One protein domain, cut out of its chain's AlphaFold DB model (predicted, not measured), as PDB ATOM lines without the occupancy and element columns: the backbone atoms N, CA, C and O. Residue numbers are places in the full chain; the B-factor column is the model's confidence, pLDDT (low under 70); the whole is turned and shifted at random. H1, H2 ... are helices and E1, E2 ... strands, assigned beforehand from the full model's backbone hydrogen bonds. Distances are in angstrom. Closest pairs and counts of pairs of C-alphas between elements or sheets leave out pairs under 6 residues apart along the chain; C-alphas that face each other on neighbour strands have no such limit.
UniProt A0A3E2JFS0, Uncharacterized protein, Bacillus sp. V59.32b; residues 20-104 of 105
ATOM      1  N   VAL A  20     124.172  87.452 157.056       93.44
ATOM      2  CA  VAL A  20     123.078  88.363 156.664       93.44
ATOM      3  C   VAL A  20     122.975  88.516 155.146       93.44
ATOM      4  O   VAL A  20     121.876  88.543 154.594       93.44
ATOM      5  N   CYS A  21     124.103  88.526 154.443       93.00
ATOM      6  CA  CYS A  21     124.106  88.671 152.995       93.00
ATOM      7  C   CYS A  21     123.501  87.471 152.276       93.00
ATOM      8  O   CYS A  21     122.902  87.626 151.215       93.00
ATOM      9  N   GLN A  22     123.620  86.267 152.846       93.06
ATOM     10  CA  GLN A  22     122.994  85.083 152.262       93.06
ATOM     11  C   GLN A  22     121.471  85.218 152.305       93.06
ATOM     12  O   GLN A  22     120.798  84.879 151.332       93.06
ATOM     13  N   ILE A  23     120.946  85.775 153.399       94.25
ATOM     14  CA  ILE A  23     119.519  86.054 153.570       94.25
ATOM     15  C   ILE A  23     119.067  87.112 152.557       94.25
ATOM     16  O   ILE A  23     118.128  86.868 151.804       94.25
ATOM     17  N   LEU A  24     119.763  88.249 152.471       95.12
ATOM     18  CA  LEU A  24     119.439  89.310 151.509       95.12
ATOM     19  C   LEU A  24     119.483  88.808 150.059       95.12
ATOM     20  O   LEU A  24     118.551  89.030 149.290       95.12
ATOM     21  N   HIS A  25     120.513  88.050 149.689       94.38
ATOM     22  CA  HIS A  25     120.623  87.476 148.350       94.38
ATOM     23  C   HIS A  25     119.487  86.486 148.043       94.38
ATOM     24  O   HIS A  25     118.970  86.465 146.924       94.38
ATOM     25  N   GLN A  26     119.059  85.681 149.022       94.38
ATOM     26  CA  GLN A  26     117.890  84.813 148.867       94.38
ATOM     27  C   GLN A  26     116.599  85.612 148.675       94.38
ATOM     28  O   GLN A  26     115.784  85.229 147.838       94.38
ATOM     29  N   LEU A  27     116.421  86.722 149.396       94.75
ATOM     30  CA  LEU A  27     115.258  87.598 149.239       94.75
ATOM     31  C   LEU A  27     115.196  88.203 147.829       94.75
ATOM     32  O   LEU A  27     114.152  88.098 147.185       94.75
ATOM     33  N   VAL A  28     116.325  88.707 147.309       94.62
ATOM     34  CA  VAL A  28     116.427  89.182 145.914       94.62
ATOM     35  C   VAL A  28     116.049  88.068 144.934       94.62
ATOM     36  O   VAL A  28     115.217  88.269 144.055       94.62
ATOM     37  N   LYS A  29     116.603  86.859 145.103       94.81
ATOM     38  CA  LYS A  29     116.307  85.707 144.230       94.81
ATOM     39  C   LYS A  29     114.844  85.277 144.257       94.81
ATOM     40  O   LYS A  29     114.330  84.798 143.251       94.81
ATOM     41  N   GLN A  30     114.183  85.422 145.401       95.75
ATOM     42  CA  GLN A  30     112.760  85.130 145.561       95.75
ATOM     43  C   GLN A  30     111.866  86.282 145.079       95.75
ATOM     44  O   GLN A  30     110.648  86.182 145.214       95.75
ATOM     45  N   ASN A  31     112.453  87.364 144.551       92.44
ATOM     46  CA  ASN A  31     111.766  88.603 144.195       92.44
ATOM     47  C   ASN A  31     110.891  89.134 145.345       92.44
ATOM     48  O   ASN A  31     109.788  89.641 145.140       92.44
ATOM     49  N   ARG A  32     111.366  88.955 146.584       91.25
ATOM     50  CA  ARG A  32     110.727  89.497 147.780       91.25
ATOM     51  C   ARG A  32     111.332  90.859 148.058       91.25
ATOM     52  O   ARG A  32     112.544  90.963 148.226       91.25
ATOM     53  N   LYS A  33     110.470  91.864 148.180       89.31
ATOM     54  CA  LYS A  33     110.840  93.232 148.549       89.31
ATOM     55  C   LYS A  33     110.302  93.560 149.943       89.31
ATOM     56  O   LYS A  33     109.302  94.262 150.048       89.31
ATOM     57  N   PRO A  34     110.847  92.950 151.013       92.62
ATOM     58  CA  PRO A  34     110.444  93.324 152.356       92.62
ATOM     59  C   PRO A  34     110.954  94.727 152.674       92.62
ATOM     60  O   PRO A  34     112.026  95.123 152.214       92.62
ATOM     61  N   GLU A  35     110.218  95.409 153.538       95.44
ATOM     62  CA  GLU A  35     110.709  96.581 154.241       95.44
ATOM     63  C   GLU A  35     111.641  96.133 155.372       95.44
ATOM     64  O   GLU A  35     111.338  95.212 156.141       95.44
ATOM     65  N   LEU A  36     112.818  96.746 155.439       97.19
ATOM     66  CA  LEU A  36     113.908  96.353 156.316       97.19
ATOM     67  C   LEU A  36     114.501  97.575 157.010       97.19
ATOM     68  O   LEU A  36     114.671  98.627 156.405       97.19
ATOM     69  N   LEU A  37     114.922  97.391 158.255       97.69
ATOM     70  CA  LEU A  37     115.895  98.266 158.895       97.69
ATOM     71  C   LEU A  37     117.278  97.629 158.765       97.69
ATOM     72  O   LEU A  37     117.431  96.425 158.997       97.69
ATOM     73  N   ILE A  38     118.282  98.429 158.418       97.50
ATOM     74  CA  ILE A  38     119.666  97.973 158.238       97.50
ATOM     75  C   ILE A  38     120.478  98.353 159.474       97.50
ATOM     76  O   ILE A  38     120.458  99.506 159.895       97.50
ATOM     77  N   VAL A  39     121.211  97.398 160.047       97.38
ATOM     78  CA  VAL A  39     122.190  97.644 161.114       97.38
ATOM     79  C   VAL A  39     123.584  97.480 160.520       97.38
ATOM     80  O   VAL A  39     123.955  96.383 160.094       97.38
ATOM     81  N   ASN A  40     124.353  98.566 160.489       96.25
ATOM     82  CA  ASN A  40     125.724  98.551 159.987       96.25
ATOM     83  C   ASN A  40     126.681  97.953 161.031       96.25
ATOM     84  O   ASN A  40     126.429  97.966 162.237       96.25
ATOM     85  N   LYS A  41     127.816  97.419 160.581       94.88
ATOM     86  CA  LYS A  41     128.889  96.997 161.483       94.88
ATOM     87  C   LYS A  41     129.373  98.179 162.311       94.88
ATOM     88  O   LYS A  41     129.416  99.315 161.850       94.88
ATOM     89  N   ASN A  42     129.770  97.873 163.543       94.38
ATOM     90  CA  ASN A  42     130.225  98.845 164.536       94.38
ATOM     91  C   ASN A  42     129.142  99.845 164.993       94.38
ATOM     92  O   ASN A  42     129.473 100.807 165.682       94.38
ATOM     93  N   THR A  43     127.863  99.610 164.672       93.81
ATOM     94  CA  THR A  43     126.726 100.340 165.252       93.81
ATOM     95  C   THR A  43     125.886  99.415 166.133       93.81
ATOM     96  O   THR A  43     125.917  98.192 165.996       93.81
ATOM     97  N   LEU A  44     125.154 100.002 167.084       91.56
ATOM     98  CA  LEU A  44     124.211  99.280 167.952       91.56
ATOM     99  C   LEU A  44     122.748  99.521 167.564       91.56
ATOM    100  O   LEU A  44     121.860  98.817 168.036       91.56
ATOM    101  N   SER A  45     122.501 100.518 166.720       94.81
ATOM    102  CA  SER A  45     121.177 100.922 166.265       94.81
ATOM    103  C   SER A  45     121.058 100.789 164.746       94.81
ATOM    104  O   SER A  45     122.077 100.850 164.041       94.81
ATOM    105  N   PRO A  46     119.826 100.638 164.232       96.94
ATOM    106  CA  PRO A  46     119.572 100.747 162.807       96.94
ATOM    107  C   PRO A  46     119.985 102.105 162.226       96.94
ATOM    108  O   PRO A  46     120.032 103.114 162.933       96.94
ATOM    109  N   LEU A  47     120.275 102.107 160.929       96.19
ATOM    110  CA  LEU A  47     120.686 103.271 160.156       96.19
ATOM    111  C   LEU A  47     119.551 104.302 160.055       96.19
ATOM    112  O   LEU A  47     118.429 103.952 159.701       96.19
ATOM    113  N   SER A  48     119.874 105.567 160.329       94.88
ATOM    114  CA  SER A  48     119.029 106.753 160.129       94.88
ATOM    115  C   SER A  48     119.768 107.671 159.157       94.88
ATOM    116  O   SER A  48     120.888 108.095 159.448       94.88
ATOM    117  N   LEU A  49     119.191 107.907 157.976       92.12
ATOM    118  CA  LEU A  49     119.791 108.745 156.925       92.12
ATOM    119  C   LEU A  49     119.388 110.220 157.023       92.12
ATOM    120  O   LEU A  49     120.126 111.084 156.561       92.12
ATOM    121  N   ASP A  50     118.254 110.506 157.654       86.00
ATOM    122  CA  ASP A  50     117.684 111.847 157.822       86.00
ATOM    123  C   ASP A  50     118.292 112.624 159.008       86.00
ATOM    124  O   ASP A  50     117.985 113.795 159.228       86.00
ATOM    125  N   GLY A  51     119.150 111.973 159.802       82.44
ATOM    126  CA  GLY A  51     119.785 112.561 160.980       82.44
ATOM    127  C   GLY A  51     118.837 112.790 162.161       82.44
ATOM    128  O   GLY A  51     119.267 113.347 163.173       82.44
ATOM    129  N   THR A  52     117.576 112.350 162.079       86.50
ATOM    130  CA  THR A  52     116.599 112.501 163.172       86.50
ATOM    131  C   THR A  52     116.798 111.463 164.275       86.50
ATOM    132  O   THR A  52     116.286 111.622 165.383       86.50
ATOM    133  N   GLY A  53     117.553 110.398 163.985       87.12
ATOM    134  CA  GLY A  53     117.725 109.241 164.859       87.12
ATOM    135  C   GLY A  53     116.635 108.182 164.686       87.12
ATOM    136  O   GLY A  53     116.758 107.101 165.263       87.12
ATOM    137  N   ASN A  54     115.603 108.445 163.877       91.94
ATOM    138  CA  ASN A  54     114.617 107.438 163.507       91.94
ATOM    139  C   ASN A  54     115.195 106.501 162.433       91.94
ATOM    140  O   ASN A  54     115.742 106.980 161.439       91.94
ATOM    141  N   PRO A  55     115.087 105.170 162.599       95.88
ATOM    142  CA  PRO A  55     115.522 104.222 161.583       95.88
ATOM    143  C   PRO A  55     114.881 104.474 160.218       95.88
ATOM    144  O   PRO A  55     113.658 104.528 160.103       95.88
ATOM    145  N   THR A  56     115.704 104.544 159.176       95.75
ATOM    146  CA  THR A  56     115.233 104.587 157.794       95.75
ATOM    147  C   THR A  56     114.720 103.206 157.391       95.75
ATOM    148  O   THR A  56     115.382 102.188 157.622       95.75
ATOM    149  N   VAL A  57     113.530 103.173 156.790       96.62
ATOM    150  CA  VAL A  57     112.936 101.956 156.232       96.62
ATOM    151  C   VAL A  57     113.418 101.786 154.797       96.62
ATOM    152  O   VAL A  57     113.241 102.667 153.959       96.62
ATOM    153  N   PHE A  58     114.028 100.640 154.522       97.31
ATOM    154  CA  PHE A  58     114.603 100.308 153.229       97.31
ATOM    155  C   PHE A  58     113.805  99.210 152.538       97.31
ATOM    156  O   PHE A  58     113.472  98.197 153.150       97.31
ATOM    157  N   SER A  59     113.592  99.358 151.237       96.69
ATOM    158  CA  SER A  59     113.108  98.298 150.359       96.69
ATOM    159  C   SER A  59     114.275  97.687 149.592       96.69
ATOM    160  O   SER A  59     115.087  98.384 148.989       96.69
ATOM    161  N   LEU A  60     114.394  96.360 149.633       96.25
ATOM    162  CA  LEU A  60     115.455  95.644 148.925       96.25
ATOM    163  C   LEU A  60     115.156  95.575 147.421       96.25
ATOM    164  O   LEU A  60     114.164  94.972 147.016       96.25
ATOM    165  N   GLU A  61     116.048  96.130 146.597       95.56
ATOM    166  CA  GLU A  61     115.856  96.188 145.143       95.56
ATOM    167  C   GLU A  61     116.659  95.123 144.402       95.56
ATOM    168  O   GLU A  61     116.100  94.333 143.638       95.56
ATOM    169  N   LYS A  62     117.983  95.097 144.594       95.06
ATOM    170  CA  LYS A  62     118.866  94.189 143.850       95.06
ATOM    171  C   LYS A  62     120.159  93.867 144.587       95.06
ATOM    172  O   LYS A  62     120.571  94.563 145.512       95.06
ATOM    173  N   TYR A  63     120.808  92.810 144.113       94.69
ATOM    174  CA  TYR A  63     122.169  92.428 144.461       94.69
ATOM    175  C   TYR A  63     123.020  92.438 143.191       94.69
ATOM    176  O   TYR A  63     122.617  91.849 142.186       94.69
ATOM    177  N   ASP A  64     124.168  93.103 143.239       93.50
ATOM    178  CA  ASP A  64     125.144  93.122 142.155       93.50
ATOM    179  C   ASP A  64     126.282  92.125 142.458       93.50
ATOM    180  O   ASP A  64     127.043  92.329 143.406       93.50
ATOM    181  N   PRO A  65     126.412  91.029 141.686       89.00
ATOM    182  CA  PRO A  65     127.426  90.010 141.926       89.00
ATOM    183  C   PRO A  65     128.845  90.432 141.524       89.00
ATOM    184  O   PRO A  65     129.785  89.759 141.940       89.00
ATOM    185  N   GLU A  66     129.017  91.486 140.719       90.25
ATOM    186  CA  GLU A  66     130.346  91.978 140.329       90.25
ATOM    187  C   GLU A  66     130.963  92.825 141.444       90.25
ATOM    188  O   GLU A  66     132.157  92.719 141.725       90.25
ATOM    189  N   THR A  67     130.130  93.628 142.112       89.44
ATOM    190  CA  THR A  67     130.548  94.537 143.190       89.44
ATOM    191  C   THR A  67     130.267  93.999 144.593       89.44
ATOM    192  O   THR A  67     130.754  94.564 145.566       89.44
ATOM    193  N   PHE A  68     129.518  92.897 144.717       90.50
ATOM    194  CA  PHE A  68     129.040  92.334 145.988       90.50
ATOM    195  C   PHE A  68     128.196  93.324 146.815       90.50
ATOM    196  O   PHE A  68     128.087  93.200 148.041       90.50
ATOM    197  N   CYS A  69     127.567  94.285 146.137       94.94
ATOM    198  CA  CYS A  69     126.754  95.325 146.752       94.94
ATOM    199  C   CYS A  69     125.266  94.978 146.727       94.94
ATOM    200  O   CYS A  69     124.730  94.455 145.745       94.94
ATOM    201  N   PHE A  70     124.580  95.344 147.803       96.00
ATOM    202  CA  PHE A  70     123.127  95.405 147.847       96.00
ATOM    203  C   PHE A  70     122.661  96.828 147.582       96.00
ATOM    204  O   PHE A  70     123.293  97.802 147.996       96.00
ATOM    205  N   ILE A  71     121.541  96.931 146.877       96.81
ATOM    206  CA  ILE A  71     120.928  98.198 146.511       96.81
ATOM    207  C   ILE A  71     119.534  98.212 147.110       96.81
ATOM    208  O   ILE A  71     118.736  97.295 146.886       96.81
ATOM    209  N   PHE A  72     119.279  99.263 147.870       97.19
ATOM    210  CA  PHE A  72     118.039  99.512 148.571       97.19
ATOM    211  C   PHE A  72     117.443 100.835 148.107       97.19
ATOM    212  O   PHE A  72     118.175 101.788 147.836       97.19
ATOM    213  N   SER A  73     116.123 100.898 148.044       96.69
ATOM    214  CA  SER A  73     115.368 102.141 147.929       96.69
ATOM    215  C   SER A  73     114.852 102.555 149.309       96.69
ATOM    216  O   SER A  73     114.708 101.718 150.202       96.69
ATOM    217  N   TYR A  74     114.616 103.845 149.510       95.38
ATOM    218  CA  TYR A  74     113.942 104.381 150.695       95.38
ATOM    219  C   TYR A  74     113.188 105.652 150.304       95.38
ATOM    220  O   TYR A  74     113.550 106.296 149.323       95.38
ATOM    221  N   GLU A  75     112.154 106.014 151.054       92.19
ATOM    222  CA  GLU A  75     111.498 107.313 150.899       92.19
ATOM    223  C   GLU A  75     112.184 108.328 151.813       92.19
ATOM    224  O   GLU A  75     112.378 108.072 153.002       92.19
ATOM    225  N   ASP A  76     112.579 109.459 151.239       85.06
ATOM    226  CA  ASP A  76     113.091 110.616 151.960       85.06
ATOM    227  C   ASP A  76     112.018 111.702 151.965       85.06
ATOM    228  O   ASP A  76     111.535 112.134 150.911       85.06
ATOM    229  N   GLU A  77     111.630 112.138 153.157       77.00
ATOM    230  CA  GLU A  77     110.777 113.304 153.311       77.00
ATOM    231  C   GLU A  77     111.682 114.532 153.265       77.00
ATOM    232  O   GLU A  77     112.363 114.858 154.240       77.00
ATOM    233  N   MET A  78     111.704 115.230 152.122       68.88
ATOM    234  CA  MET A  78     112.441 116.485 152.007       68.88
ATOM    235  C   MET A  78     111.820 117.530 152.939       68.88
ATOM    236  O   MET A  78     110.901 118.270 152.589       68.88
ATOM    237  N   ASN A  79     112.353 117.594 154.156       60.28
ATOM    238  CA  ASN A  79     111.996 118.587 155.152       60.28
ATOM    239  C   ASN A  79     112.360 119.981 154.618       60.28
ATOM    240  O   ASN A  79     113.520 120.390 154.668       60.28
ATOM    241  N   GLY A  80     111.376 120.720 154.097       58.50
ATOM    242  CA  GLY A  80     111.557 122.121 153.701       58.50
ATOM    243  C   GLY A  80     110.857 122.569 152.419       58.50
ATOM    244  O   GLY A  80     110.880 123.767 152.132       58.50
ATOM    245  N   THR A  81     110.220 121.675 151.661       61.47
ATOM    246  CA  THR A  81     109.410 122.047 150.491       61.47
ATOM    247  C   THR A  81     107.914 121.974 150.814       61.47
ATOM    248  O   THR A  81     107.448 121.089 151.527       61.47
ATOM    249  N   THR A  82     107.147 122.959 150.338       66.69
ATOM    250  CA  THR A  82     105.675 122.933 150.355       66.69
ATOM    251  C   THR A  82     105.164 122.908 148.913       66.69
ATOM    252  O   THR A  82     105.471 123.856 148.181       66.69
ATOM    253  N   PRO A  83     104.358 121.907 148.508       69.94
ATOM    254  CA  PRO A  83     103.890 120.778 149.320       69.94
ATOM    255  C   PRO A  83     105.032 119.833 149.726       69.94
ATOM    256  O   PRO A  83     106.082 119.833 149.090       69.94
ATOM    257  N   PHE A  84     104.818 119.066 150.800       67.75
ATOM    258  CA  PHE A  84     105.731 117.990 151.180       67.75
ATOM    259  C   PHE A  84     105.769 116.979 150.036       67.75
ATOM    260  O   PHE A  84     104.751 116.356 149.726       67.75
ATOM    261  N   GLU A  85     106.921 116.855 149.391       75.38
ATOM    262  CA  GLU A  85     107.159 115.863 148.349       75.38
ATOM    263  C   GLU A  85     108.089 114.794 148.917       75.38
ATOM    264  O   GLU A  85     109.159 115.111 149.445       75.38
ATOM    265  N   SER A  86     107.661 113.532 148.837       80.50
ATOM    266  CA  SER A  86     108.544 112.407 149.118       80.50
ATOM    267  C   SER A  86     109.396 112.130 147.884       80.50
ATOM    268  O   SER A  86     108.925 112.210 146.744       80.50
ATOM    269  N   VAL A  87     110.674 111.846 148.109       86.62
ATOM    270  CA  VAL A  87     111.610 111.486 147.049       86.62
ATOM    271  C   VAL A  87     112.157 110.104 147.341       86.62
ATOM    272  O   VAL A  87     112.681 109.843 148.421       86.62
ATOM    273  N   THR A  88     112.096 109.220 146.350       92.69
ATOM    274  CA  THR A  88     112.720 107.904 146.462       92.69
ATOM    275  C   THR A  88     114.244 108.033 146.359       92.69
ATOM    276  O   THR A  88     114.801 108.316 145.294       92.69
ATOM    277  N   GLY A  89     114.928 107.809 147.476       93.81
ATOM    278  CA  GLY A  89     116.378 107.712 147.575       93.81
ATOM    279  C   GLY A  89     116.903 106.312 147.248       93.81
ATOM    280  O   GLY A  89     116.166 105.325 147.209       93.81
ATOM    281  N   THR A  90     118.213 106.210 147.004       96.25
ATOM    282  CA  THR A  90     118.914 104.932 146.797       96.25
ATOM    283  C   THR A  90     120.080 104.814 147.770       96.25
ATOM    284  O   THR A  90     120.957 105.672 147.798       96.25
ATOM    285  N   TYR A  91     120.117 103.721 148.530       96.62
ATOM    286  CA  TYR A  91     121.222 103.362 149.413       96.62
ATOM    287  C   TYR A  91     121.947 102.132 148.862       96.62
ATOM    288  O   TYR A  91     121.340 101.088 148.617       96.62
ATOM    289  N   ILE A  92     123.256 102.262 148.648       97.25
ATOM    290  CA  ILE A  92     124.118 101.197 148.125       97.25
ATOM    291  C   ILE A  92     125.156 100.876 149.189       97.25
ATOM    292  O   ILE A  92     125.849 101.773 149.668       97.25
ATOM    293  N   THR A  93     125.276  99.604 149.553       96.19
ATOM    294  CA  THR A  93     126.250  99.165 150.555       96.19
ATOM    295  C   THR A  93     126.823  97.809 150.183       96.19
ATOM    296  O   THR A  93     126.139  96.973 149.578       96.19
ATOM    297  N   ASP A  94     128.091  97.597 150.518       94.00
ATOM    298  CA  ASP A  94     128.700  96.285 150.394       94.00
ATOM    299  C   ASP A  94     128.081  95.314 151.416       94.00
ATOM    300  O   ASP A  94     127.564  95.683 152.473       94.00
ATOM    301  N   CYS A  95     128.106  94.029 151.076       88.81
ATOM    302  CA  CYS A  95     127.678  92.976 151.990       88.81
ATOM    303  C   CYS A  95     128.420  93.046 153.342       88.81
ATOM    304  O   CYS A  95     127.829  92.837 154.405       88.81
ATOM    305  N   ASP A  96     129.713  93.370 153.305       90.69
ATOM    306  CA  ASP A  96     130.570  93.356 154.481       90.69
ATOM    307  C   ASP A  96     130.315  94.510 155.456       90.69
ATOM    308  O   ASP A  96     130.759  94.413 156.596       90.69
ATOM    309  N   SER A  97     129.574  95.554 155.099       94.31
ATOM    310  CA  SER A  97     129.211  96.628 156.031       94.31
ATOM    311  C   SER A  97     127.965  96.319 156.848       94.31
ATOM    312  O   SER A  97     127.725  96.986 157.853       94.31
ATOM    313  N   ILE A  98     127.181  95.303 156.481       95.44
ATOM    314  CA  ILE A  98     125.925  94.977 157.163       95.44
ATOM    315  C   ILE A  98     126.190  93.982 158.301       95.44
ATOM    316  O   ILE A  98     126.686  92.876 158.091       95.44
ATOM    317  N   ALA A  99     125.825  94.358 159.527       95.12
ATOM    318  CA  ALA A  99     125.849  93.469 160.690       95.12
ATOM    319  C   ALA A  99     124.526  92.721 160.885       95.12
ATOM    320  O   ALA A  99     124.523  91.591 161.376       95.12
ATOM    321  N   GLY A 100     123.406  93.343 160.516       95.69
ATOM    322  CA  GLY A 100     122.074  92.807 160.761       95.69
ATOM    323  C   GLY A 100     120.999  93.475 159.918       95.69
ATOM    324  O   GLY A 100     121.178  94.579 159.407       95.69
ATOM    325  N   ILE A 101     119.863  92.791 159.804       96.31
ATOM    326  CA  ILE A 101     118.628  93.333 159.237       96.31
ATOM    327  C   ILE A 101     117.466  93.032 160.177       96.31
ATOM    328  O   ILE A 101     117.447  91.988 160.831       96.31
ATOM    329  N   ILE A 102     116.488  93.928 160.221       96.56
ATOM    330  CA  ILE A 102     115.244  93.752 160.975       96.56
ATOM    331  C   ILE A 102     114.099  93.914 159.986       96.56
ATOM    332  O   ILE A 102     114.011  94.937 159.317       96.56
ATOM    333  N   LYS A 103     113.231  92.906 159.874       94.00
ATOM    334  CA  LYS A 103     112.048  92.991 159.016       94.00
ATOM    335  C   LYS A 103     111.016  93.926 159.646       94.00
ATOM    336  O   LYS A 103     110.641  93.722 160.800       94.00
ATOM    337  N   VAL A 104     110.542  94.893 158.871       91.00
ATOM    338  CA  VAL A 104     109.373  95.713 159.200       91.00
ATOM    339  C   VAL A 104     108.119  94.936 158.767       91.00
ATOM    340  O   VAL A 104     108.176  94.126 157.833       91.00
TER     341      VAL A 104
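This is residues 20 to 104 of the 105 residues of an uncharacterized protein of Bacillus sp. V59.32b (UniProt A0A3E2JFS0). A strongly twisted sheet of five strands has helix H1 across one face, and the E3-E4 hairpin with its loop reaches out along the longest axis. The printed part has 85 residues, in the order H1 E1 E2 E3 E4 E5; the antiparallel sheet runs E4 E3 E2 E1 E5, and the class is mixed. It is compact, with a radius of gyration of the C-alphas of 13.3 A and spans of 41 by 28 by 23 A.

H1, residues 20 to 29, has every O i to N i+4 pair within hydrogen-bond range. It is on the sheet at a height of 7.2 A, over E2, residues 58 to 64; their closest C-alphas, Val 28 and Lys 62, are 5.9 A apart. E1, residues 35 to 40, begins a meander, each strand the antiparallel neighbour of the one before, with E2, E3, residues 69 to 77, and E4, residues 86 to 94. Within hydrogen-bond range are N 36 and O 58, 2.8 A, N 61 and O 71, 2.9 A, and N 72 and O 91, 2.9 A. E5, residues 98 to 103, is E1's other neighbour, with N 37 and O 102 at 2.8 A.

H1 begins at C-alpha 20 (123.078, 88.363, 156.664). E3 measures 24.9 A and E4 25.8 A; E5 ends at C-alpha 103 (112.048, 92.991, 159.016).

The farthest C-alphas, Gln 22 and Thr 82, are 41.7 A apart. The printed part has no cut; the E1 to E2 link is long, and residues 78 to 84 have pLDDT under 70.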